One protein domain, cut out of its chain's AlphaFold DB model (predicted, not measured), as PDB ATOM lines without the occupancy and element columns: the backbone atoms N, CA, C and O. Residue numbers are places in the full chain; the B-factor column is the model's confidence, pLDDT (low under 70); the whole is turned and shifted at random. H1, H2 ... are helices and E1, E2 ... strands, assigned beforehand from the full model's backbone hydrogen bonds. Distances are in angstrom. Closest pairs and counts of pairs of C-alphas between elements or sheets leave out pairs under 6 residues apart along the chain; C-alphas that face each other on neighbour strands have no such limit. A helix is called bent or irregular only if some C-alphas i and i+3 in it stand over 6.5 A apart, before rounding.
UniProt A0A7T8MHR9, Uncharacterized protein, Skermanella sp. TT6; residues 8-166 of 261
ATOM      1  N   GLU A   8     -30.700  -2.217 -20.769       53.91
ATOM      2  CA  GLU A   8     -29.678  -3.210 -20.391       53.91
ATOM      3  C   GLU A   8     -28.249  -2.638 -20.351       53.91
ATOM      4  O   GLU A   8     -27.372  -3.179 -19.682       53.91
ATOM      5  N   MET A   9     -28.020  -1.484 -20.985       55.84
ATOM      6  CA  MET A   9     -26.760  -0.737 -20.909       55.84
ATOM      7  C   MET A   9     -26.775   0.307 -19.780       55.84
ATOM      8  O   MET A   9     -25.791   1.027 -19.605       55.84
ATOM      9  N   ALA A  10     -27.854   0.380 -18.983       53.56
ATOM     10  CA  ALA A  10     -27.983   1.260 -17.816       53.56
ATOM     11  C   ALA A  10     -26.744   1.260 -16.905       53.56
ATOM     12  O   ALA A  10     -26.255   2.352 -16.602       53.56
ATOM     13  N   PRO A  11     -26.153   0.103 -16.540       57.38
ATOM     14  CA  PRO A  11     -24.945   0.086 -15.719       57.38
ATOM     15  C   PRO A  11     -23.755   0.787 -16.388       57.38
ATOM     16  O   PRO A  11     -23.001   1.491 -15.720       57.38
ATOM     17  N   LEU A  12     -23.612   0.653 -17.710       58.25
ATOM     18  CA  LEU A  12     -22.526   1.271 -18.475       58.25
ATOM     19  C   LEU A  12     -22.720   2.785 -18.611       58.25
ATOM     20  O   LEU A  12     -21.747   3.529 -18.497       58.25
ATOM     21  N   PHE A  13     -23.960   3.263 -18.771       54.72
ATOM     22  CA  PHE A  13     -24.231   4.703 -18.695       54.72
ATOM     23  C   PHE A  13     -23.946   5.263 -17.316       54.72
ATOM     24  O   PHE A  13     -23.364   6.334 -17.225       54.72
ATOM     25  N   THR A  14     -24.352   4.568 -16.254       53.44
ATOM     26  CA  THR A  14     -24.113   5.021 -14.881       53.44
ATOM     27  C   THR A  14     -22.618   5.096 -14.589       53.44
ATOM     28  O   THR A  14     -22.168   6.076 -14.006       53.44
ATOM     29  N   GLN A  15     -21.826   4.125 -15.052       60.31
ATOM     30  CA  GLN A  15     -20.367   4.146 -14.903       60.31
ATOM     31  C   GLN A  15     -19.710   5.271 -15.712       60.31
ATOM     32  O   GLN A  15     -18.860   5.986 -15.179       60.31
ATOM     33  N   ALA A  16     -20.117   5.464 -16.971       63.16
ATOM     34  CA  ALA A  16     -19.617   6.561 -17.797       63.16
ATOM     35  C   ALA A  16     -19.997   7.930 -17.206       63.16
ATOM     36  O   ALA A  16     -19.150   8.816 -17.107       63.16
ATOM     37  N   TRP A  17     -21.247   8.089 -16.764       62.94
ATOM     38  CA  TRP A  17     -21.752   9.308 -16.130       62.94
ATOM     39  C   TRP A  17     -21.031   9.596 -14.818       62.94
ATOM     40  O   TRP A  17     -20.553  10.707 -14.632       62.94
ATOM     41  N   LEU A  18     -20.869   8.601 -13.942       58.91
ATOM     42  CA  LEU A  18     -20.145   8.770 -12.683       58.91
ATOM     43  C   LEU A  18     -18.712   9.243 -12.951       58.91
ATOM     44  O   LEU A  18     -18.273  10.239 -12.383       58.91
ATOM     45  N   ALA A  19     -18.004   8.593 -13.875       62.66
ATOM     46  CA  ALA A  19     -16.649   8.987 -14.251       62.66
ATOM     47  C   ALA A  19     -16.563  10.423 -14.798       62.66
ATOM     48  O   ALA A  19     -15.637  11.165 -14.458       62.66
ATOM     49  N   ALA A  20     -17.527  10.812 -15.631       60.56
ATOM     50  CA  ALA A  20     -17.626  12.150 -16.199       60.56
ATOM     51  C   ALA A  20     -17.903  13.215 -15.131       60.56
ATOM     52  O   ALA A  20     -17.196  14.221 -15.048       60.56
ATOM     53  N   THR A  21     -18.907  12.973 -14.288       57.72
ATOM     54  CA  THR A  21     -19.343  13.875 -13.217       57.72
ATOM     55  C   THR A  21     -18.221  14.124 -12.217       57.72
ATOM     56  O   THR A  21     -17.947  15.275 -11.877       57.72
ATOM     57  N   LEU A  22     -17.504  13.072 -11.817       57.47
ATOM     58  CA  LEU A  22     -16.367  13.174 -10.902       57.47
ATOM     59  C   LEU A  22     -15.244  14.042 -11.467       57.47
ATOM     60  O   LEU A  22     -14.750  14.941 -10.791       57.47
ATOM     61  N   ARG A  23     -14.859  13.832 -12.727       60.62
ATOM     62  CA  ARG A  23     -13.800  14.633 -13.359       60.62
ATOM     63  C   ARG A  23     -14.205  16.080 -13.561       60.62
ATOM     64  O   ARG A  23     -13.401  16.973 -13.303       60.62
ATOM     65  N   ARG A  24     -15.457  16.325 -13.946       60.53
ATOM     66  CA  ARG A  24     -15.993  17.682 -14.057       60.53
ATOM     67  C   ARG A  24     -15.963  18.407 -12.710       60.53
ATOM     68  O   ARG A  24     -15.563  19.567 -12.676       60.53
ATOM     69  N   ALA A  25     -16.331  17.735 -11.617       54.97
ATOM     70  CA  ALA A  25     -16.251  18.298 -10.267       54.97
ATOM     71  C   ALA A  25     -14.806  18.655  -9.867       54.97
ATOM     72  O   ALA A  25     -14.581  19.628  -9.153       54.97
ATOM     73  N   LEU A  26     -13.823  17.919 -10.390       59.44
ATOM     74  CA  LEU A  26     -12.392  18.144 -10.168       59.44
ATOM     75  C   LEU A  26     -11.766  19.138 -11.168       59.44
ATOM     76  O   LEU A  26     -10.549  19.318 -11.173       59.44
ATOM     77  N   GLY A  27     -12.566  19.780 -12.029       54.28
ATOM     78  CA  GLY A  27     -12.084  20.719 -13.052       54.28
ATOM     79  C   GLY A  27     -11.294  20.061 -14.190       54.28
ATOM     80  O   GLY A  27     -10.558  20.738 -14.904       54.28
ATOM     81  N   GLN A  28     -11.424  18.744 -14.356       59.47
ATOM     82  CA  GLN A  28     -10.716  17.952 -15.357       59.47
ATOM     83  C   GLN A  28     -11.584  17.723 -16.600       59.47
ATOM     84  O   GLN A  28     -12.813  17.652 -16.527       59.47
ATOM     85  N   SER A  29     -10.938  17.572 -17.759       58.94
ATOM     86  CA  SER A  29     -11.620  17.198 -18.999       58.94
ATOM     87  C   SER A  29     -12.078  15.736 -18.975       58.94
ATOM     88  O   SER A  29     -11.517  14.886 -18.267       58.94
ATOM     89  N   MET A  30     -13.089  15.439 -19.795       62.56
ATOM     90  CA  MET A  30     -13.548  14.070 -20.029       62.56
ATOM     91  C   MET A  30     -12.370  13.160 -20.418       62.56
ATOM     92  O   MET A  30     -11.525  13.576 -21.214       62.56
ATOM     93  N   PRO A  31     -12.263  11.953 -19.832       63.28
ATOM     94  CA  PRO A  31     -11.316  10.955 -20.302       63.28
ATOM     95  C   PRO A  31     -11.766  10.402 -21.643       63.28
ATOM     96  O   PRO A  31     -12.960  10.195 -21.847       63.28
ATOM     97  N   ASP A  32     -10.804   9.974 -22.451       66.69
ATOM     98  CA  ASP A  32     -11.083   8.949 -23.447       66.69
ATOM     99  C   ASP A  32     -11.595   7.694 -22.725       66.69
ATOM    100  O   ASP A  32     -10.960   7.179 -21.795       66.69
ATOM    101  N   MET A  33     -12.770   7.213 -23.122       66.88
ATOM    102  CA  MET A  33     -13.370   6.003 -22.571       66.88
ATOM    103  C   MET A  33     -13.215   4.859 -23.558       66.88
ATOM    104  O   MET A  33     -13.499   5.012 -24.745       66.88
ATOM    105  N   VAL A  34     -12.806   3.700 -23.050       62.38
ATOM    106  CA  VAL A  34     -12.659   2.486 -23.854       62.38
ATOM    107  C   VAL A  34     -13.423   1.320 -23.239       62.38
ATOM    108  O   VAL A  34     -13.599   1.230 -22.019       62.38
ATOM    109  N   ASN A  35     -13.893   0.409 -24.085       64.81
ATOM    110  CA  ASN A  35     -14.468  -0.856 -23.647       64.81
ATOM    111  C   ASN A  35     -13.355  -1.831 -23.195       64.81
ATOM    112  O   ASN A  35     -12.161  -1.524 -23.214       64.81
ATOM    113  N   PHE A  36     -13.745  -3.044 -22.796       55.88
ATOM    114  CA  PHE A  36     -12.792  -4.084 -22.393       55.88
ATOM    115  C   PHE A  36     -11.834  -4.517 -23.519       55.88
ATOM    116  O   PHE A  36     -10.745  -5.005 -23.233       55.88
ATOM    117  N   ASP A  37     -12.226  -4.355 -24.781       56.34
ATOM    118  CA  ASP A  37     -11.416  -4.730 -25.944       56.34
ATOM    119  C   ASP A  37     -10.382  -3.652 -26.303       56.34
ATOM    120  O   ASP A  37      -9.485  -3.931 -27.092       56.34
ATOM    121  N   GLY A  38     -10.461  -2.467 -25.685       56.31
ATOM    122  CA  GLY A  38      -9.637  -1.301 -26.006       56.31
ATOM    123  C   GLY A  38     -10.255  -0.384 -27.067       56.31
ATOM    124  O   GLY A  38      -9.661   0.646 -27.378       56.31
ATOM    125  N   ASP A  39     -11.440  -0.719 -27.584       65.50
ATOM    126  CA  ASP A  39     -12.166   0.122 -28.539       65.50
ATOM    127  C   ASP A  39     -12.748   1.344 -27.826       65.50
ATOM    128  O   ASP A  39     -13.108   1.268 -26.648       65.50
ATOM    129  N   ALA A  40     -12.927   2.446 -28.555       72.38
ATOM    130  CA  ALA A  40     -13.644   3.607 -28.044       72.38
ATOM    131  C   ALA A  40     -15.052   3.209 -27.570       72.38
ATOM    132  O   ALA A  40     -15.779   2.478 -28.251       72.38
ATOM    133  N   LEU A  41     -15.440   3.699 -26.392       75.38
ATOM    134  CA  LEU A  41     -16.758   3.433 -25.834       75.38
ATOM    135  C   LEU A  41     -17.812   4.167 -26.670       75.38
ATOM    136  O   LEU A  41     -17.945   5.384 -26.585       75.38
ATOM    137  N   ILE A  42     -18.564   3.417 -27.469       77.00
ATOM    138  CA  ILE A  42     -19.663   3.928 -28.293       77.00
ATOM    139  C   ILE A  42     -20.877   3.054 -28.025       77.00
ATOM    140  O   ILE A  42     -20.863   1.855 -28.299       77.00
ATOM    141  N   PHE A  43     -21.942   3.650 -27.508       78.94
ATOM    142  CA  PHE A  43     -23.209   2.960 -27.331       78.94
ATOM    143  C   PHE A  43     -23.851   2.760 -28.693       78.94
ATOM    144  O   PHE A  43     -24.077   3.712 -29.435       78.94
ATOM    145  N   SER A  44     -24.124   1.509 -29.032       80.88
ATOM    146  CA  SER A  44     -24.743   1.148 -30.294       80.88
ATOM    147  C   SER A  44     -26.022   0.377 -30.052       80.88
ATOM    148  O   SER A  44     -26.045  -0.557 -29.252       80.88
ATOM    149  N   GLU A  45     -27.063   0.746 -30.790       84.56
ATOM    150  CA  GLU A  45     -28.279  -0.038 -30.935       84.56
ATOM    151  C   GLU A  45     -28.486  -0.363 -32.410       84.56
ATOM    152  O   GLU A  45     -28.606   0.533 -33.241       84.56
ATOM    153  N   THR A  46     -28.549  -1.649 -32.739       88.88
ATOM    154  CA  THR A  46     -28.935  -2.127 -34.064       88.88
ATOM    155  C   THR A  46     -30.307  -2.774 -33.985       88.88
ATOM    156  O   THR A  46     -30.488  -3.757 -33.271       88.88
ATOM    157  N   ARG A  47     -31.269  -2.245 -34.742       91.19
ATOM    158  CA  ARG A  47     -32.635  -2.769 -34.825       91.19
ATOM    159  C   ARG A  47     -32.828  -3.487 -36.152       91.19
ATOM    160  O   ARG A  47     -32.625  -2.905 -37.213       91.19
ATOM    161  N   PHE A  48     -33.254  -4.735 -36.077       93.44
ATOM    162  CA  PHE A  48     -33.613  -5.589 -37.196       93.44
ATOM    163  C   PHE A  48     -35.139  -5.706 -37.251       93.44
ATOM    164  O   PHE A  48     -35.715  -6.348 -36.371       93.44
ATOM    165  N   PRO A  49     -35.815  -5.106 -38.244       92.56
ATOM    166  CA  PRO A  49     -37.261  -5.245 -38.389       92.56
ATOM    167  C   PRO A  49     -37.659  -6.715 -38.534       92.56
ATOM    168  O   PRO A  49     -36.956  -7.463 -39.209       92.56
ATOM    169  N   ILE A  50     -38.786  -7.126 -37.959       93.81
ATOM    170  CA  ILE A  50     -39.337  -8.475 -38.141       93.81
ATOM    171  C   ILE A  50     -40.490  -8.379 -39.145       93.81
ATOM    172  O   ILE A  50     -41.549  -7.856 -38.793       93.81
ATOM    173  N   PRO A  51     -40.321  -8.850 -40.397       90.44
ATOM    174  CA  PRO A  51     -41.362  -8.722 -41.419       90.44
ATOM    175  C   PRO A  51     -42.629  -9.514 -41.084       90.44
ATOM    176  O   PRO A  51     -43.725  -9.110 -41.462       90.44
ATOM    177  N   ASP A  52     -42.470 -10.637 -40.379       91.50
ATOM    178  CA  ASP A  52     -43.559 -11.513 -39.957       91.50
ATOM    179  C   ASP A  52     -43.425 -11.866 -38.463       91.50
ATOM    180  O   ASP A  52     -42.718 -12.815 -38.105       91.50
ATOM    181  N   PRO A  53     -44.095 -11.113 -37.568       88.19
ATOM    182  CA  PRO A  53     -44.055 -11.358 -36.127       88.19
ATOM    183  C   PRO A  53     -44.548 -12.749 -35.710       88.19
ATOM    184  O   PRO A  53     -44.158 -13.233 -34.645       88.19
ATOM    185  N   ALA A  54     -45.350 -13.438 -36.534       90.12
ATOM    186  CA  ALA A  54     -45.790 -14.804 -36.239       90.12
ATOM    187  C   ALA A  54     -44.615 -15.800 -36.209       90.12
ATOM    188  O   ALA A  54     -44.708 -16.859 -35.588       90.12
ATOM    189  N   ARG A  55     -43.481 -15.435 -36.821       90.25
ATOM    190  CA  ARG A  55     -42.255 -16.241 -36.879       90.25
ATOM    191  C   ARG A  55     -41.281 -15.954 -35.737       90.25
ATOM    192  O   ARG A  55     -40.164 -16.464 -35.751       90.25
ATOM    193  N   SER A  56     -41.702 -15.206 -34.713       88.81
ATOM    194  CA  SER A  56     -40.891 -14.920 -33.518       88.81
ATOM    195  C   SER A  56     -40.320 -16.192 -32.878       88.81
ATOM    196  O   SER A  56     -39.133 -16.248 -32.582       88.81
ATOM    197  N   GLY A  57     -41.109 -17.269 -32.788       91.44
ATOM    198  CA  GLY A  57     -40.625 -18.553 -32.262       91.44
ATOM    199  C   GLY A  57     -39.576 -19.254 -33.143       91.44
ATOM    200  O   GLY A  57     -38.836 -20.106 -32.657       91.44
ATOM    201  N   GLU A  58     -39.485 -18.928 -34.436       94.44
ATOM    202  CA  GLU A  58     -38.374 -19.373 -35.289       94.44
ATOM    203  C   GLU A  58     -37.104 -18.573 -34.998       94.44
ATOM    204  O   GLU A  58     -36.031 -19.163 -34.888       94.44
ATOM    205  N   ILE A  59     -37.245 -17.255 -34.810       94.38
ATOM    206  CA  ILE A  59     -36.147 -16.357 -34.439       94.38
ATOM    207  C   ILE A  59     -35.540 -16.797 -33.104       94.38
ATOM    208  O   ILE A  59     -34.331 -16.998 -33.032       94.38
ATOM    209  N   GLU A  60     -36.365 -17.029 -32.078       93.88
ATOM    210  CA  GLU A  60     -35.898 -17.491 -30.764       93.88
ATOM    211  C   GLU A  60     -35.088 -18.788 -30.859       93.88
ATOM    212  O   GLU A  60     -33.983 -18.859 -30.333       93.88
ATOM    213  N   ARG A  61     -35.582 -19.789 -31.603       93.69
ATOM    214  CA  ARG A  61     -34.866 -21.063 -31.791       93.69
ATOM    215  C   ARG A  61     -33.542 -20.902 -32.531       93.69
ATOM    216  O   ARG A  61     -32.600 -21.629 -32.234       93.69
ATOM    217  N   CYS A  62     -33.473 -19.999 -33.509       94.06
ATOM    218  CA  CYS A  62     -32.215 -19.681 -34.180       94.06
ATOM    219  C   CYS A  62     -31.214 -19.050 -33.206       94.06
ATOM    220  O   CYS A  62     -30.052 -19.447 -33.209       94.06
ATOM    221  N   LEU A  63     -31.659 -18.116 -32.359       93.31
ATOM    222  CA  LEU A  63     -30.808 -17.457 -31.362       93.31
ATOM    223  C   LEU A  63     -30.339 -18.425 -30.271       93.31
ATOM    224  O   LEU A  63     -29.153 -18.441 -29.960       93.31
ATOM    225  N   ASP A  64     -31.228 -19.282 -29.763       92.06
ATOM    226  CA  ASP A  64     -30.899 -20.325 -28.778       92.06
ATOM    227  C   ASP A  64     -29.902 -21.370 -29.333       92.06
ATOM    228  O   ASP A  64     -29.251 -22.083 -28.571       92.06
ATOM    229  N   GLY A  65     -29.774 -21.476 -30.662       90.00
ATOM    230  CA  GLY A  65     -28.811 -22.352 -31.333       90.00
ATOM    231  C   GLY A  65     -27.420 -21.744 -31.540       90.00
ATOM    232  O   GLY A  65     -26.515 -22.456 -31.984       90.00
ATOM    233  N   LEU A  66     -27.228 -20.450 -31.261       90.38
ATOM    234  CA  LEU A  66     -25.939 -19.781 -31.435       90.38
ATOM    235  C   LEU A  66     -25.058 -19.980 -30.189       90.38
ATOM    236  O   LEU A  66     -25.483 -19.653 -29.086       90.38
ATOM    237  N   PRO A  67     -23.809 -20.461 -30.338       85.94
ATOM    238  CA  PRO A  67     -22.976 -20.870 -29.202       85.94
ATOM    239  C   PRO A  67     -22.562 -19.711 -28.286       85.94
ATOM    240  O   PRO A  67     -22.319 -19.922 -27.102       85.94
ATOM    241  N   ASP A  68     -22.489 -18.499 -28.833       84.94
ATOM    242  CA  ASP A  68     -22.047 -17.304 -28.114       84.94
ATOM    243  C   ASP A  68     -23.219 -16.503 -27.515       84.94
ATOM    244  O   ASP A  68     -22.995 -15.483 -26.864       84.94
ATOM    245  N   LEU A  69     -24.469 -16.928 -27.739       88.38
ATOM    246  CA  LEU A  69     -25.666 -16.286 -27.196       88.38
ATOM    247  C   LEU A  69     -26.268 -17.154 -26.099       88.38
ATOM    248  O   LEU A  69     -26.739 -18.263 -26.337       88.38
ATOM    249  N   VAL A  70     -26.283 -16.618 -24.884       83.81
ATOM    250  CA  VAL A  70     -26.846 -17.295 -23.716       83.81
ATOM    251  C   VAL A  70     -28.122 -16.583 -23.316       83.81
ATOM    252  O   VAL A  70     -28.122 -15.368 -23.127       83.81
ATOM    253  N   ARG A  71     -29.222 -17.323 -23.186       82.19
ATOM    254  CA  ARG A  71     -30.500 -16.743 -22.764       82.19
ATOM    255  C   ARG A  71     -30.363 -16.170 -21.348       82.19
ATOM    256  O   ARG A  71     -29.929 -16.876 -20.441       82.19
ATOM    257  N   ALA A  72     -30.710 -14.894 -21.184       69.81
ATOM    258  CA  ALA A  72     -30.512 -14.162 -19.933       69.81
ATOM    259  C   ALA A  72     -31.487 -14.627 -18.840       69.81
ATOM    260  O   ALA A  72     -31.092 -14.794 -17.690       69.81
ATOM    261  N   GLU A  73     -32.741 -14.903 -19.209       71.50
ATOM    262  CA  GLU A  73     -33.755 -15.445 -18.307       71.50
ATOM    263  C   GLU A  73     -34.641 -16.463 -19.037       71.50
ATOM    264  O   GLU A  73     -35.022 -16.281 -20.198       71.50
ATOM    265  N   ALA A  74     -34.972 -17.567 -18.364       71.50
ATOM    266  CA  ALA A  74     -35.799 -18.618 -18.943       71.50
ATOM    267  C   ALA A  74     -37.192 -18.080 -19.316       71.50
ATOM    268  O   ALA A  74     -37.903 -17.529 -18.481       71.50
ATOM    269  N   GLY A  75     -37.593 -18.268 -20.575       72.38
ATOM    270  CA  GLY A  75     -38.890 -17.811 -21.082       72.38
ATOM    271  C   GLY A  75     -38.958 -16.329 -21.467       72.38
ATOM    272  O   GLY A  75     -39.980 -15.913 -22.004       72.38
ATOM    273  N   GLN A  76     -37.891 -15.548 -21.264       80.62
ATOM    274  CA  GLN A  76     -37.804 -14.178 -21.776       80.62
ATOM    275  C   GLN A  76     -37.003 -14.134 -23.079       80.62
ATOM    276  O   GLN A  76     -35.961 -14.793 -23.163       80.62
ATOM    277  N   PRO A  77     -37.438 -13.376 -24.101       88.00
ATOM    278  CA  PRO A  77     -36.760 -13.319 -25.391       88.00
ATOM    279  C   PRO A  77     -35.576 -12.337 -25.341       88.00
ATOM    280  O   PRO A  77     -35.527 -11.337 -26.062       88.00
ATOM    281  N   THR A  78     -34.638 -12.614 -24.439       85.12
ATOM    282  CA  THR A  78     -33.450 -11.811 -24.133       85.12
ATOM    283  C   THR A  78     -32.234 -12.719 -24.006       85.12
ATOM    284  O   THR A  78     -32.277 -13.730 -23.299       85.12
ATOM    285  N   TRP A  79     -31.132 -12.335 -24.639       87.75
ATOM    286  CA  TRP A  79     -29.877 -13.075 -24.664       87.75
ATOM    287  C   TRP A  79     -28.698 -12.148 -24.393       87.75
ATOM    288  O   TRP A  79     -28.636 -11.018 -24.876       87.75
ATOM    289  N   THR A  80     -27.717 -12.677 -23.683       84.50
ATOM    290  CA  THR A  80     -26.410 -12.062 -23.492       84.50
ATOM    291  C   THR A  80     -25.458 -12.629 -24.534       84.50
ATOM    292  O   THR A  80     -25.288 -13.845 -24.636       84.50
ATOM    293  N   TRP A  81     -24.823 -11.751 -25.310       87.31
ATOM    294  CA  TRP A  81     -23.777 -12.142 -26.248       87.31
ATOM    295  C   TRP A  81     -22.430 -12.150 -25.528       87.31
ATOM    296  O   TRP A  81     -21.959 -11.111 -25.057       87.31
ATOM    297  N   LEU A  82     -21.814 -13.324 -25.427       82.31
ATOM    298  CA  LEU A  82     -20.568 -13.543 -24.703       82.31
ATOM    299  C   LEU A  82     -19.384 -13.665 -25.661       82.31
ATOM    300  O   LEU A  82     -19.502 -14.115 -26.797       82.31
ATOM    301  N   ALA A  83     -18.207 -13.267 -25.189       74.31
ATOM    302  CA  ALA A  83     -16.978 -13.504 -25.925       74.31
ATOM    303  C   ALA A  83     -16.531 -14.958 -25.756       74.31
ATOM    304  O   ALA A  83     -16.360 -15.424 -24.628       74.31
ATOM    305  N   GLY A  84     -16.207 -15.625 -26.865       59.25
ATOM    306  CA  GLY A  84     -15.411 -16.849 -26.825       59.25
ATOM    307  C   GLY A  84     -14.070 -16.626 -26.106       59.25
ATOM    308  O   GLY A  84     -13.526 -15.516 -26.089       59.25
ATOM    309  N   ALA A  85     -13.518 -17.692 -25.522       41.47
ATOM    310  CA  ALA A  85     -12.366 -17.666 -24.607       41.47
ATOM    311  C   ALA A  85     -11.050 -17.065 -25.167       41.47
ATOM    312  O   ALA A  85     -10.072 -16.955 -24.431       41.47
ATOM    313  N   THR A  86     -10.988 -16.684 -26.445       36.97
ATOM    314  CA  THR A  86      -9.743 -16.370 -27.173       36.97
ATOM    315  C   THR A  86      -9.628 -14.937 -27.702       36.97
ATOM    316  O   THR A  86      -8.657 -14.625 -28.391       36.97
ATOM    317  N   GLY A  87     -10.560 -14.030 -27.397       38.97
ATOM    318  CA  GLY A  87     -10.468 -12.653 -27.898       38.97
ATOM    319  C   GLY A  87      -9.378 -11.841 -27.188       38.97
ATOM    320  O   GLY A  87      -9.615 -11.380 -26.069       38.97
ATOM    321  N   ALA A  88      -8.224 -11.665 -27.843       38.03
ATOM    322  CA  ALA A  88      -7.107 -10.834 -27.388       38.03
ATOM    323  C   ALA A  88      -7.556  -9.403 -27.037       38.03
ATOM    324  O   ALA A  88      -8.436  -8.840 -27.682       38.03
ATOM    325  N   VAL A  89      -6.956  -8.834 -25.992       40.44
ATOM    326  CA  VAL A  89      -7.194  -7.457 -25.534       40.44
ATOM    327  C   VAL A  89      -6.279  -6.531 -26.337       40.44
ATOM    328  O   VAL A  89      -5.071  -6.778 -26.365       40.44
ATOM    329  N   SER A  90      -6.810  -5.490 -26.988       39.88
ATOM    330  CA  SER A  90      -5.948  -4.493 -27.636       39.88
ATOM    331  C   SER A  90      -5.248  -3.622 -26.596       39.88
ATOM    332  O   SER A  90      -5.742  -3.402 -25.487       39.88
ATOM    333  N   ALA A  91      -4.061  -3.132 -26.953       37.69
ATOM    334  CA  ALA A  91      -3.294  -2.222 -26.115       37.69
ATOM    335  C   ALA A  91      -4.106  -0.946 -25.826       37.69
ATOM    336  O   ALA A  91      -4.607  -0.299 -26.740       37.69
ATOM    337  N   ILE A  92      -4.227  -0.602 -24.546       43.88
ATOM    338  CA  ILE A  92      -5.001   0.548 -24.067       43.88
ATOM    339  C   ILE A  92      -4.142   1.812 -24.175       43.88
ATOM    340  O   ILE A  92      -2.979   1.807 -23.764       43.88
ATOM    341  N   SER A  93      -4.725   2.910 -24.657       41.06
ATOM    342  CA  SER A  93      -4.081   4.227 -24.637       41.06
ATOM    343  C   SER A  93      -3.798   4.680 -23.192       41.06
ATOM    344  O   SER A  93      -4.691   4.589 -22.341       41.06
ATOM    345  N   PRO A  94      -2.591   5.189 -22.874       36.88
ATOM    346  CA  PRO A  94      -2.270   5.666 -21.529       36.88
ATOM    347  C   PRO A  94      -3.272   6.733 -21.061       36.88
ATOM    348  O   PRO A  94      -3.409   7.774 -21.692       36.88
ATOM    349  N   GLY A  95      -3.972   6.475 -19.951       43.22
ATOM    350  CA  GLY A  95      -4.939   7.409 -19.356       43.22
ATOM    351  C   GLY A  95      -6.415   7.178 -19.713       43.22
ATOM    352  O   GLY A  95      -7.268   7.803 -19.078       43.22
ATOM    353  N   ALA A  96      -6.727   6.265 -20.642       46.19
ATOM    354  CA  ALA A  96      -8.107   5.924 -20.987       46.19
ATOM    355  C   ALA A  96      -8.820   5.167 -19.852       46.19
ATOM    356  O   ALA A  96      -8.243   4.288 -19.196       46.19
ATOM    357  N   LEU A  97     -10.090   5.499 -19.610       51.72
ATOM    358  CA  LEU A  97     -10.906   4.815 -18.612       51.72
ATOM    359  C   LEU A  97     -11.579   3.588 -19.233       51.72
ATOM    360  O   LEU A  97     -12.428   3.713 -20.111       51.72
ATOM    361  N   MET A  98     -11.214   2.400 -18.744       52.81
ATOM    362  CA  MET A  98     -11.807   1.138 -19.186       52.81
ATOM    363  C   MET A  98     -13.089   0.817 -18.414       52.81
ATOM    364  O   MET A  98     -13.049   0.652 -17.192       52.81
ATOM    365  N   ILE A  99     -14.188   0.631 -19.142       58.81
ATOM    366  CA  ILE A  99     -15.480   0.207 -18.595       58.81
ATOM    367  C   ILE A  99     -15.659  -1.304 -18.810       58.81
ATOM    368  O   ILE A  99     -15.563  -1.804 -19.933       58.81
ATOM    369  N   LYS A 100     -15.882  -2.054 -17.720       56.66
ATOM    370  CA  LYS A 100     -15.905  -3.527 -17.717       56.66
ATOM    371  C   LYS A 100     -17.326  -4.064 -17.540       56.66
ATOM    372  O   LYS A 100     -18.051  -3.596 -16.671       56.66
ATOM    373  N   SER A 101     -17.681  -5.087 -18.318       59.09
ATOM    374  CA  SER A 101     -18.961  -5.798 -18.220       59.09
ATOM    375  C   SER A 101     -18.726  -7.310 -18.247       59.09
ATOM    376  O   SER A 101     -18.046  -7.822 -19.142       59.09
ATOM    377  N   TYR A 102     -19.263  -7.996 -17.240       57.84
ATOM    378  CA  TYR A 102     -19.166  -9.439 -17.037       57.84
ATOM    379  C   TYR A 102     -20.553  -9.999 -16.734       57.84
ATOM    380  O   TYR A 102     -21.384  -9.282 -16.174       57.84
ATOM    381  N   ASP A 103     -20.784 -11.261 -17.075       54.19
ATOM    382  CA  ASP A 103     -21.945 -12.005 -16.588       54.19
ATOM    383  C   ASP A 103     -21.671 -12.619 -15.199       54.19
ATOM    384  O   ASP A 103     -20.577 -12.494 -14.638       54.19
ATOM    385  N   GLU A 104     -22.659 -13.321 -14.640       45.88
ATOM    386  CA  GLU A 104     -22.549 -13.988 -13.333       45.88
ATOM    387  C   GLU A 104     -21.451 -15.069 -13.289       45.88
ATOM    388  O   GLU A 104     -20.952 -15.416 -12.214       45.88
ATOM    389  N   SER A 105     -21.045 -15.584 -14.456       42.06
ATOM    390  CA  SER A 105     -19.989 -16.587 -14.622       42.06
ATOM    391  C   SER A 105     -18.594 -15.978 -14.827       42.06
ATOM    392  O   SER A 105     -17.592 -16.699 -14.824       42.06
ATOM    393  N   GLY A 106     -18.501 -14.648 -14.941       50.75
ATOM    394  CA  GLY A 106     -17.263 -13.921 -15.223       50.75
ATOM    395  C   GLY A 106     -16.877 -13.924 -16.706       50.75
ATOM    396  O   GLY A 106     -15.775 -13.483 -17.051       50.75
ATOM    397  N   ALA A 107     -17.756 -14.407 -17.588       59.78
ATOM    398  CA  ALA A 107     -17.587 -14.321 -19.028       59.78
ATOM    399  C   ALA A 107     -17.759 -12.870 -19.494       59.78
ATOM    400  O   ALA A 107     -18.565 -12.095 -18.974       59.78
ATOM    401  N   ARG A 108     -16.952 -12.480 -20.485       69.31
ATOM    402  CA  ARG A 108     -16.966 -11.117 -21.021       69.31
ATOM    403  C   ARG A 108     -18.223 -10.910 -21.857       69.31
ATOM    404  O   ARG A 108     -18.400 -11.593 -22.864       69.31
ATOM    405  N   ILE A 109     -19.011  -9.900 -21.499       75.44
ATOM    406  CA  ILE A 109     -20.191  -9.498 -22.263       75.44
ATOM    407  C   ILE A 109     -19.757  -8.622 -23.447       75.44
ATOM    408  O   ILE A 109     -19.068  -7.603 -23.293       75.44
ATOM    409  N   LEU A 110     -20.146  -9.039 -24.650       82.50
ATOM    410  CA  LEU A 110     -19.959  -8.302 -25.901       82.50
ATOM    411  C   LEU A 110     -21.154  -7.402 -26.218       82.50
ATOM    412  O   LEU A 110     -20.983  -6.323 -26.782       82.50
ATOM    413  N   GLY A 111     -22.347  -7.819 -25.814       84.38
ATOM    414  CA  GLY A 111     -23.571  -7.058 -25.978       84.38
ATOM    415  C   GLY A 111     -24.773  -7.845 -25.497       84.38
ATOM    416  O   GLY A 111     -24.632  -8.930 -24.927       84.38
ATOM    417  N   SER A 112     -25.951  -7.314 -25.770       86.75
ATOM    418  CA  SER A 112     -27.199  -8.007 -25.512       86.75
ATOM    419  C   SER A 112     -28.113  -7.976 -26.723       86.75
ATOM    420  O   SER A 112     -28.021  -7.102 -27.586       86.75
ATOM    421  N   VAL A 113     -28.955  -8.994 -26.814       90.44
ATOM    422  CA  VAL A 113     -29.915  -9.185 -27.888       90.44
ATOM    423  C   VAL A 113     -31.281  -9.370 -27.255       90.44
ATOM    424  O   VAL A 113     -31.433 -10.157 -26.326       90.44
ATOM    425  N   ARG A 114     -32.292  -8.674 -27.758       91.50
ATOM    426  CA  ARG A 114     -33.666  -8.785 -27.272       91.50
ATOM    427  C   ARG A 114     -34.639  -8.765 -28.430       91.50
ATOM    428  O   ARG A 114     -34.475  -7.988 -29.365       91.50
ATOM    429  N   LEU A 115     -35.680  -9.578 -28.341       89.31
ATOM    430  CA  LEU A 115     -36.831  -9.476 -29.223       89.31
ATOM    431  C   LEU A 115     -37.840  -8.510 -28.591       89.31
ATOM    432  O   LEU A 115     -38.435  -8.822 -27.561       89.31
ATOM    433  N   ASP A 116     -38.039  -7.340 -29.194       83.25
ATOM    434  CA  ASP A 116     -39.294  -6.606 -29.018       83.25
ATOM    435  C   ASP A 116     -40.213  -7.025 -30.163       83.25
ATOM    436  O   ASP A 116     -39.729  -7.266 -31.260       83.25
ATOM    437  N   GLY A 117     -41.518  -7.186 -29.947       79.81
ATOM    438  CA  GLY A 117     -42.397  -7.875 -30.909       79.81
ATOM    439  C   GLY A 117     -42.373  -7.376 -32.368       79.81
ATOM    440  O   GLY A 117     -42.894  -8.062 -33.242       79.81
ATOM    441  N   THR A 118     -41.780  -6.211 -32.650       85.88
ATOM    442  CA  THR A 118     -41.612  -5.662 -34.005       85.88
ATOM    443  C   THR A 118     -40.178  -5.695 -34.532       85.88
ATOM    444  O   THR A 118     -39.968  -5.557 -35.742       85.88
ATOM    445  N   ALA A 119     -39.185  -5.864 -33.659       90.88
ATOM    446  CA  ALA A 119     -37.780  -5.839 -34.026       90.88
ATOM    447  C   ALA A 119     -36.903  -6.688 -33.098       90.88
ATOM    448  O   ALA A 119     -37.048  -6.690 -31.875       90.88
ATOM    449  N   LEU A 120     -35.891  -7.325 -33.679       93.62
ATOM    450  CA  LEU A 120     -34.761  -7.826 -32.911       93.62
ATOM    451  C   LEU A 120     -33.779  -6.674 -32.669       93.62
ATOM    452  O   LEU A 120     -33.343  -6.006 -33.606       93.62
ATOM    453  N   VAL A 121     -33.431  -6.436 -31.414       91.50
ATOM    454  CA  VAL A 121     -32.590  -5.324 -30.975       91.50
ATOM    455  C   VAL A 121     -31.272  -5.873 -30.444       91.50
ATOM    456  O   VAL A 121     -31.269  -6.665 -29.509       91.50
ATOM    457  N   LEU A 122     -30.160  -5.441 -31.032       90.75
ATOM    458  CA  LEU A 122     -28.795  -5.703 -30.575       90.75
ATOM    459  C   LEU A 122     -28.230  -4.437 -29.934       90.75
ATOM    460  O   LEU A 122     -28.213  -3.387 -30.574       90.75
ATOM    461  N   GLN A 123     -27.697  -4.548 -28.721       86.31
ATOM    462  CA  GLN A 123     -27.051  -3.448 -28.009       86.31
ATOM    463  C   GLN A 123     -25.591  -3.785 -27.723       86.31
ATOM    464  O   GLN A 123     -25.279  -4.875 -27.246       86.31
ATOM    465  N   THR A 124     -24.679  -2.863 -28.026       85.50
ATOM    466  CA  THR A 124     -23.233  -3.041 -27.804       85.50
ATOM    467  C   THR A 124     -22.581  -1.730 -27.363       85.50
ATOM    468  O   THR A 124     -23.198  -0.667 -27.410       85.50
ATOM    469  N   ASN A 125     -21.335  -1.805 -26.892       78.00
ATOM    470  CA  ASN A 125     -20.561  -0.656 -26.407       78.00
ATOM    471  C   ASN A 125     -19.326  -0.321 -27.266       78.00
ATOM    472  O   ASN A 125     -18.435   0.384 -26.791       78.00
ATOM    473  N   SER A 126     -19.262  -0.820 -28.506       79.88
ATOM    474  CA  SER A 126     -18.350  -0.311 -29.538       79.88
ATOM    475  C   SER A 126     -18.914  -0.525 -30.942       79.88
ATOM    476  O   SER A 126     -19.732  -1.423 -31.165       79.88
ATOM    477  N   ALA A 127     -18.463   0.283 -31.904       78.00
ATOM    478  CA  ALA A 127     -18.881   0.166 -33.302       78.00
ATOM    479  C   ALA A 127     -18.428  -1.171 -33.921       78.00
ATOM    480  O   ALA A 127     -19.147  -1.792 -34.702       78.00
ATOM    481  N   GLU A 128     -17.265  -1.664 -33.508       82.31
ATOM    482  CA  GLU A 128     -16.684  -2.934 -33.929       82.31
ATOM    483  C   GLU A 128     -17.516  -4.119 -33.429       82.31
ATOM    484  O   GLU A 128     -17.672  -5.126 -34.126       82.31
ATOM    485  N   ARG A 129     -18.054  -4.039 -32.205       86.38
ATOM    486  CA  ARG A 129     -18.996  -5.040 -31.677       86.38
ATOM    487  C   ARG A 129     -20.336  -4.960 -32.400       86.38
ATOM    488  O   ARG A 129     -20.875  -6.010 -32.743       86.38
ATOM    489  N   ALA A 130     -20.831  -3.756 -32.684       85.38
ATOM    490  CA  ALA A 130     -22.064  -3.557 -33.437       85.38
ATOM    491  C   ALA A 130     -21.998  -4.220 -34.819       85.38
ATOM    492  O   ALA A 130     -22.887  -4.986 -35.174       85.38
ATOM    493  N   GLU A 131     -20.913  -4.006 -35.565       88.81
ATOM    494  CA  GLU A 131     -20.744  -4.574 -36.906       88.81
ATOM    495  C   GLU A 131     -20.593  -6.105 -36.891       88.81
ATOM    496  O   GLU A 131     -21.202  -6.814 -37.702       88.81
ATOM    497  N   ARG A 132     -19.830  -6.637 -35.926       90.38
ATOM    498  CA  ARG A 132     -19.692  -8.088 -35.718       90.38
ATOM    499  C   ARG A 132     -21.027  -8.736 -35.363       90.38
ATOM    500  O   ARG A 132     -21.416  -9.712 -36.000       90.38
ATOM    501  N   GLY A 133     -21.739  -8.180 -34.384       90.62
ATOM    502  CA  GLY A 133     -23.051  -8.674 -33.974       90.62
ATOM    503  C   GLY A 133     -24.076  -8.548 -35.101       90.62
ATOM    504  O   GLY A 133     -24.858  -9.467 -35.327       90.62
ATOM    505  N   ARG A 134     -24.015  -7.464 -35.888       92.38
ATOM    506  CA  ARG A 134     -24.883  -7.272 -37.051       92.38
ATOM    507  C   ARG A 134     -24.688  -8.378 -38.083       92.38
ATOM    508  O   ARG A 134     -25.663  -8.952 -38.560       92.38
ATOM    509  N   SER A 135     -23.433  -8.685 -38.402       92.00
ATOM    510  CA  SER A 135     -23.071  -9.745 -39.348       92.00
ATOM    511  C   SER A 135     -23.470 -11.133 -38.840       92.00
ATOM    512  O   SER A 135     -24.031 -11.920 -39.602       92.00
ATOM    513  N   LEU A 136     -23.242 -11.414 -37.551       93.56
ATOM    514  CA  LEU A 136     -23.649 -12.659 -36.895       93.56
ATOM    515  C   LEU A 136     -25.165 -12.877 -36.996       93.56
ATOM    516  O   LEU A 136     -25.611 -13.918 -37.474       93.56
ATOM    517  N   LEU A 137     -25.955 -11.884 -36.580       94.69
ATOM    518  CA  LEU A 137     -27.414 -11.981 -36.552       94.69
ATOM    519  C   LEU A 137     -28.012 -12.033 -37.960       94.69
ATOM    520  O   LEU A 137     -28.885 -12.859 -38.216       94.69
ATOM    521  N   ALA A 138     -27.511 -11.221 -38.896       92.38
ATOM    522  CA  ALA A 138     -27.957 -11.263 -40.288       92.38
ATOM    523  C   ALA A 138     -27.658 -12.621 -40.946       92.38
ATOM    524  O   ALA A 138     -28.502 -13.153 -41.665       92.38
ATOM    525  N   GLY A 139     -26.482 -13.201 -40.679       92.69
ATOM    526  CA  GLY A 139     -26.109 -14.519 -41.191       92.69
ATOM    527  C   GLY A 139     -26.945 -15.656 -40.600       92.69
ATOM    528  O   GLY A 139     -27.331 -16.568 -41.326       92.69
ATOM    529  N   ALA A 140     -27.256 -15.589 -39.303       93.44
ATOM    530  CA  ALA A 140     -28.031 -16.619 -38.613       93.44
ATOM    531  C   ALA A 140     -29.531 -16.578 -38.942       93.44
ATOM    532  O   ALA A 140     -30.172 -17.623 -39.041       93.44
ATOM    533  N   LEU A 141     -30.098 -15.378 -39.092       94.12
ATOM    534  CA  LEU A 141     -31.543 -15.180 -39.239       94.12
ATOM    535  C   LEU A 141     -31.978 -15.017 -40.697       94.12
ATOM    536  O   LEU A 141     -33.123 -15.322 -41.033       94.12
ATOM    537  N   GLY A 142     -31.085 -14.567 -41.581       92.81
ATOM    538  CA  GLY A 142     -31.367 -14.411 -43.004       92.81
ATOM    539  C   GLY A 142     -32.645 -13.608 -43.251       92.81
ATOM    540  O   GLY A 142     -32.793 -12.489 -42.773       92.81
ATOM    541  N   SER A 143     -33.599 -14.200 -43.975       92.94
ATOM    542  CA  SER A 143     -34.875 -13.558 -44.319       92.94
ATOM    543  C   SER A 143     -35.884 -13.459 -43.167       92.94
ATOM    544  O   SER A 143     -36.986 -12.960 -43.384       92.94
ATOM    545  N   LEU A 144     -35.573 -13.977 -41.971       92.94
ATOM    546  CA  LEU A 144     -36.421 -13.794 -40.781       92.94
ATOM    547  C   LEU A 144     -36.420 -12.342 -40.290       92.94
ATOM    548  O   LEU A 144     -37.338 -11.932 -39.585       92.94
ATOM    549  N   VAL A 145     -35.401 -11.574 -40.671       93.69
ATOM    550  CA  VAL A 145     -35.234 -10.170 -40.312       93.69
ATOM    551  C   VAL A 145     -35.049  -9.304 -41.555       93.69
ATOM    552  O   VAL A 145     -34.540  -9.743 -42.585       93.69
ATOM    553  N   GLY A 146     -35.490  -8.056 -41.462       89.94
ATOM    554  CA  GLY A 146     -35.296  -7.028 -42.475       89.94
ATOM    555  C   GLY A 146     -33.923  -6.363 -42.391       89.94
ATOM    556  O   GLY A 146     -33.081  -6.698 -41.555       89.94
ATOM    557  N   ALA A 147     -33.712  -5.373 -43.260       91.06
ATOM    558  CA  ALA A 147     -32.488  -4.581 -43.265       91.06
ATOM    559  C   ALA A 147     -32.302  -3.857 -41.913       91.06
ATOM    560  O   ALA A 147     -33.225  -3.164 -41.474       91.06
ATOM    561  N   PRO A 148     -31.140  -4.006 -41.251       90.94
ATOM    562  CA  PRO A 148     -30.908  -3.392 -39.953       90.94
ATOM    563  C   PRO A 148     -30.706  -1.880 -40.048       90.94
ATOM    564  O   PRO A 148     -30.113  -1.381 -41.004       90.94
ATOM    565  N   LEU A 149     -31.115  -1.174 -38.995       85.69
ATOM    566  CA  LEU A 149     -30.763   0.221 -38.744       85.69
ATOM    567  C   LEU A 149     -29.916   0.307 -37.473       85.69
ATOM    568  O   LEU A 149     -30.339  -0.179 -36.426       85.69
ATOM    569  N   THR A 150     -28.750   0.946 -37.559       82.75
ATOM    570  CA  THR A 150     -27.836   1.120 -36.422       82.75
ATOM    571  C   THR A 150     -27.769   2.583 -36.001       82.75
ATOM    572  O   THR A 150     -27.430   3.449 -36.805       82.75
ATOM    573  N   ALA A 151     -28.053   2.847 -34.729       77.62
ATOM    574  CA  ALA A 151     -27.770   4.106 -34.060       77.62
ATOM    575  C   ALA A 151     -26.473   3.978 -33.251       77.62
ATOM    576  O   ALA A 151     -26.224   2.943 -32.628       77.62
ATOM    577  N   LEU A 152     -25.653   5.029 -33.266       77.50
ATOM    578  CA  LEU A 152     -24.415   5.139 -32.498       77.50
ATOM    579  C   LEU A 152     -24.459   6.427 -31.680       77.50
ATOM    580  O   LEU A 152     -24.779   7.484 -32.221       77.50
ATOM    581  N   GLN A 153     -24.121   6.337 -30.399       67.62
ATOM    582  CA  GLN A 153     -24.038   7.477 -29.497       67.62
ATOM    583  C   GLN A 153     -22.775   7.393 -28.643       67.62
ATOM    584  O   GLN A 153     -22.429   6.354 -28.079       67.62
ATOM    585  N   THR A 154     -22.089   8.521 -28.535       74.31
ATOM    586  CA  THR A 154     -20.980   8.698 -27.593       74.31
ATOM    587  C   THR A 154     -21.508   8.876 -26.163       74.31
ATOM    588  O   THR A 154     -22.659   9.294 -25.981       74.31
ATOM    589  N   PRO A 155     -20.696   8.601 -25.128       66.31
ATOM    590  CA  PRO A 155     -21.060   8.887 -23.743       66.31
ATOM    591  C   PRO A 155     -21.483  10.343 -23.532       66.31
ATOM    592  O   PRO A 155     -22.475  10.601 -22.853       66.31
ATOM    593  N   GLU A 156     -20.792  11.284 -24.172       68.00
ATOM    594  CA  GLU A 156     -21.080  12.715 -24.121       68.00
ATOM    595  C   GLU A 156     -22.480  13.030 -24.656       68.00
ATOM    596  O   GLU A 156     -23.228  13.777 -24.026       68.00
ATOM    597  N   GLN A 157     -22.857  12.441 -25.794       64.69
ATOM    598  CA  GLN A 157     -24.177  12.642 -26.397       64.69
ATOM    599  C   GLN A 157     -25.293  12.089 -25.514       64.69
ATOM    600  O   GLN A 157     -26.286  12.778 -25.284       64.69
ATOM    601  N   VAL A 158     -25.116  10.890 -24.952       68.06
ATOM    602  CA  VAL A 158     -26.118  10.296 -24.055       68.06
ATOM    603  C   VAL A 158     -26.299  11.139 -22.792       68.06
ATOM    604  O   VAL A 158     -27.422  11.327 -22.320       68.06
ATOM    605  N   MET A 159     -25.212  11.685 -22.243       67.00
ATOM    606  CA  MET A 159     -25.277  12.585 -21.090       67.00
ATOM    607  C   MET A 159     -25.958  13.910 -21.431       67.00
ATOM    608  O   MET A 159     -26.803  14.369 -20.665       67.00
ATOM    609  N   ALA A 160     -25.628  14.505 -22.579       68.75
ATOM    610  CA  ALA A 160     -26.261  15.734 -23.045       68.75
ATOM    611  C   ALA A 160     -27.773  15.547 -23.254       68.75
ATOM    612  O   ALA A 160     -28.560  16.404 -22.854       68.75
ATOM    613  N   GLU A 161     -28.193  14.408 -23.807       65.00
ATOM    614  CA  GLU A 161     -29.607  14.069 -23.980       65.00
ATOM    615  C   GLU A 161     -30.327  13.846 -22.645       65.00
ATOM    616  O   GLU A 161     -31.439  14.344 -22.474       65.00
ATOM    617  N   LYS A 162     -29.709  13.157 -21.674       61.44
ATOM    618  CA  LYS A 162     -30.284  12.992 -20.325       61.44
ATOM    619  C   LYS A 162     -30.453  14.329 -19.600       61.44
ATOM    620  O   LYS A 162     -31.514  14.579 -19.032       61.44
ATOM    621  N   ALA A 163     -29.449  15.204 -19.678       62.75
ATOM    622  CA  ALA A 163     -29.525  16.550 -19.115       62.75
ATOM    623  C   ALA A 163     -30.629  17.388 -19.789       62.75
ATOM    624  O   ALA A 163     -31.385  18.080 -19.112       62.75
ATOM    625  N   ALA A 164     -30.773  17.289 -21.116       60.19
ATOM    626  CA  ALA A 164     -31.798  18.009 -21.873       60.19
ATOM    627  C   ALA A 164     -33.228  17.492 -21.624       60.19
ATOM    628  O   ALA A 164     -34.179  18.269 -21.708       60.19
ATOM    629  N   ARG A 165     -33.397  16.199 -21.314       55.94
ATOM    630  CA  ARG A 165     -34.702  15.583 -21.007       55.94
ATOM    631  C   ARG A 165     -35.240  15.947 -19.621       55.94
ATOM    632  O   ARG A 165     -36.412  15.697 -19.356       55.94
ATOM    633  N   GLY A 166     -34.428  16.562 -18.758       48.53
ATOM    634  CA  GLY A 166     -34.863  16.975 -17.425       48.53
ATOM    635  C   GLY A 166     -35.110  15.810 -16.462       48.53
ATOM    636  O   GLY A 166     -35.769  16.018 -15.448       48.53
TER     637      GLY A 166
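This is residues 8 to 166 of the 261 residues of an uncharacterized protein of Skermanella sp. TT6 (UniProt A0A7T8MHR9). A strongly twisted sheet of six strands forms a wall, with H3 packed along one face of it and H2 on the same face at one end of the strands. H1 starts at the sheet with its residues 8 to 13 and then runs off beyond it; H4 begins beside the middle of H1, at its residues 13 to 17, and heads away about perpendicular to it, and its residues 160 to 165 stick out together with Gly 166. The printed part has 159 residues with four named helices and six named strands, in the order H1 E1 H2 E2 E3 E4 E5 H3 E6 H4. The sheet has the order E2 E3 E4 E5 E1 E6 and is antiparallel throughout; the class is mixed, helices and strands. The whole is compact, with a radius of gyration of the C-alphas of 16.7 A and spans of 54 by 39 by 26 A.

H1, residues 8 to 25, begins with C-alpha 8 at (-29.678, -3.210, -20.391) and is 27.3 A long. After residues 26 to 42, which hold no named element, E1 covers residues 43 to 49 over 19.7 A. H2 is residues 53 to 64, 17.5 A long. E2 is residues 69 to 71, and E3 is residues 78 to 82. E4, residues 109 to 116, is the longest strand by residues and spans 20.5 A, from C-alpha 109 at (-20.191, -9.498, -22.263). E5 is residues 119 to 124, 16.1 A long. H3, residues 127 to 144, is 23.6 A long and has a kink of 53 degrees near residue 138. E6 is residues 149 to 153. H4, residues 155 to 165, is 15.4 A long and ends with C-alpha 165 at (-34.702, 15.583, -21.007). H1, H2 and H3 are irregular: C-alphas 8 and 11 are 7.4 A apart, 54 and 57 are 7.5 A apart, and 140 and 143 are 9.4 A apart.

E2 E3 E4 E5 form a meander, each strand the antiparallel neighbour of the one before. N 80 and O 70, 2.8 A apart, join E2 and E3 within hydrogen-bond range, as do N 79 and O 113 of E3 and E4 at 2.8 A, and N 121 and O 114 of E4 and E5 at 2.8 A. E5 and E1 have N 46 and O 122 at 2.8 A, and E1 and the edge strand E6 have N 45 and O 151 at 3.0 A. E5, H3 and E6 make a split strand-helix-strand unit, two strands running the same way with E1 between them, and its crossover is right-handed. With H2 and H3 on one face, sheet and helices make two layers. H3 has a height over the sheet of 8.1 A and lies over E5 and, only just, over E1, with 3 of its 18 C-alphas; its closest C-alphas to E5 are those of Ala 130 and Thr 124, 5.8 A apart. H2 lies over E4 at a height over the sheet of 9.7 A. With residues 140 to 144 alone H3 touches H2, at a steep tilt of 59 degrees, opposite ways; the closest C-alphas, of Ile 59 and Leu 141, are 6.8 A apart. H1 only grazes the sheet, with residues 8 to 13, and with residues 13 to 17 alone touches H4, about perpendicular at 89 degrees; the closest C-alphas, of Ala 16 and Pro 155, are 6.5 A apart. H4 is not on the sheet, but only just, with 4 pairs of C-alphas within 10 A. In H4 every O i to N i+4 pair is within hydrogen-bond range; in H1 13 of 14 are, in H2 6 of 8 and in H3 12 of 14.

The two C-alphas farthest apart, of Gly 27 and Ala 54, are 54.2 A apart. The printed part has no cut. The links from H1 to E1, 17 residues, and from E3 to E4, 26 residues, are long. The mean pLDDT of the printed part is 73.2; 71 residues are under 70, among them residues 8 to 39, 84 to 108 and 155 to 166.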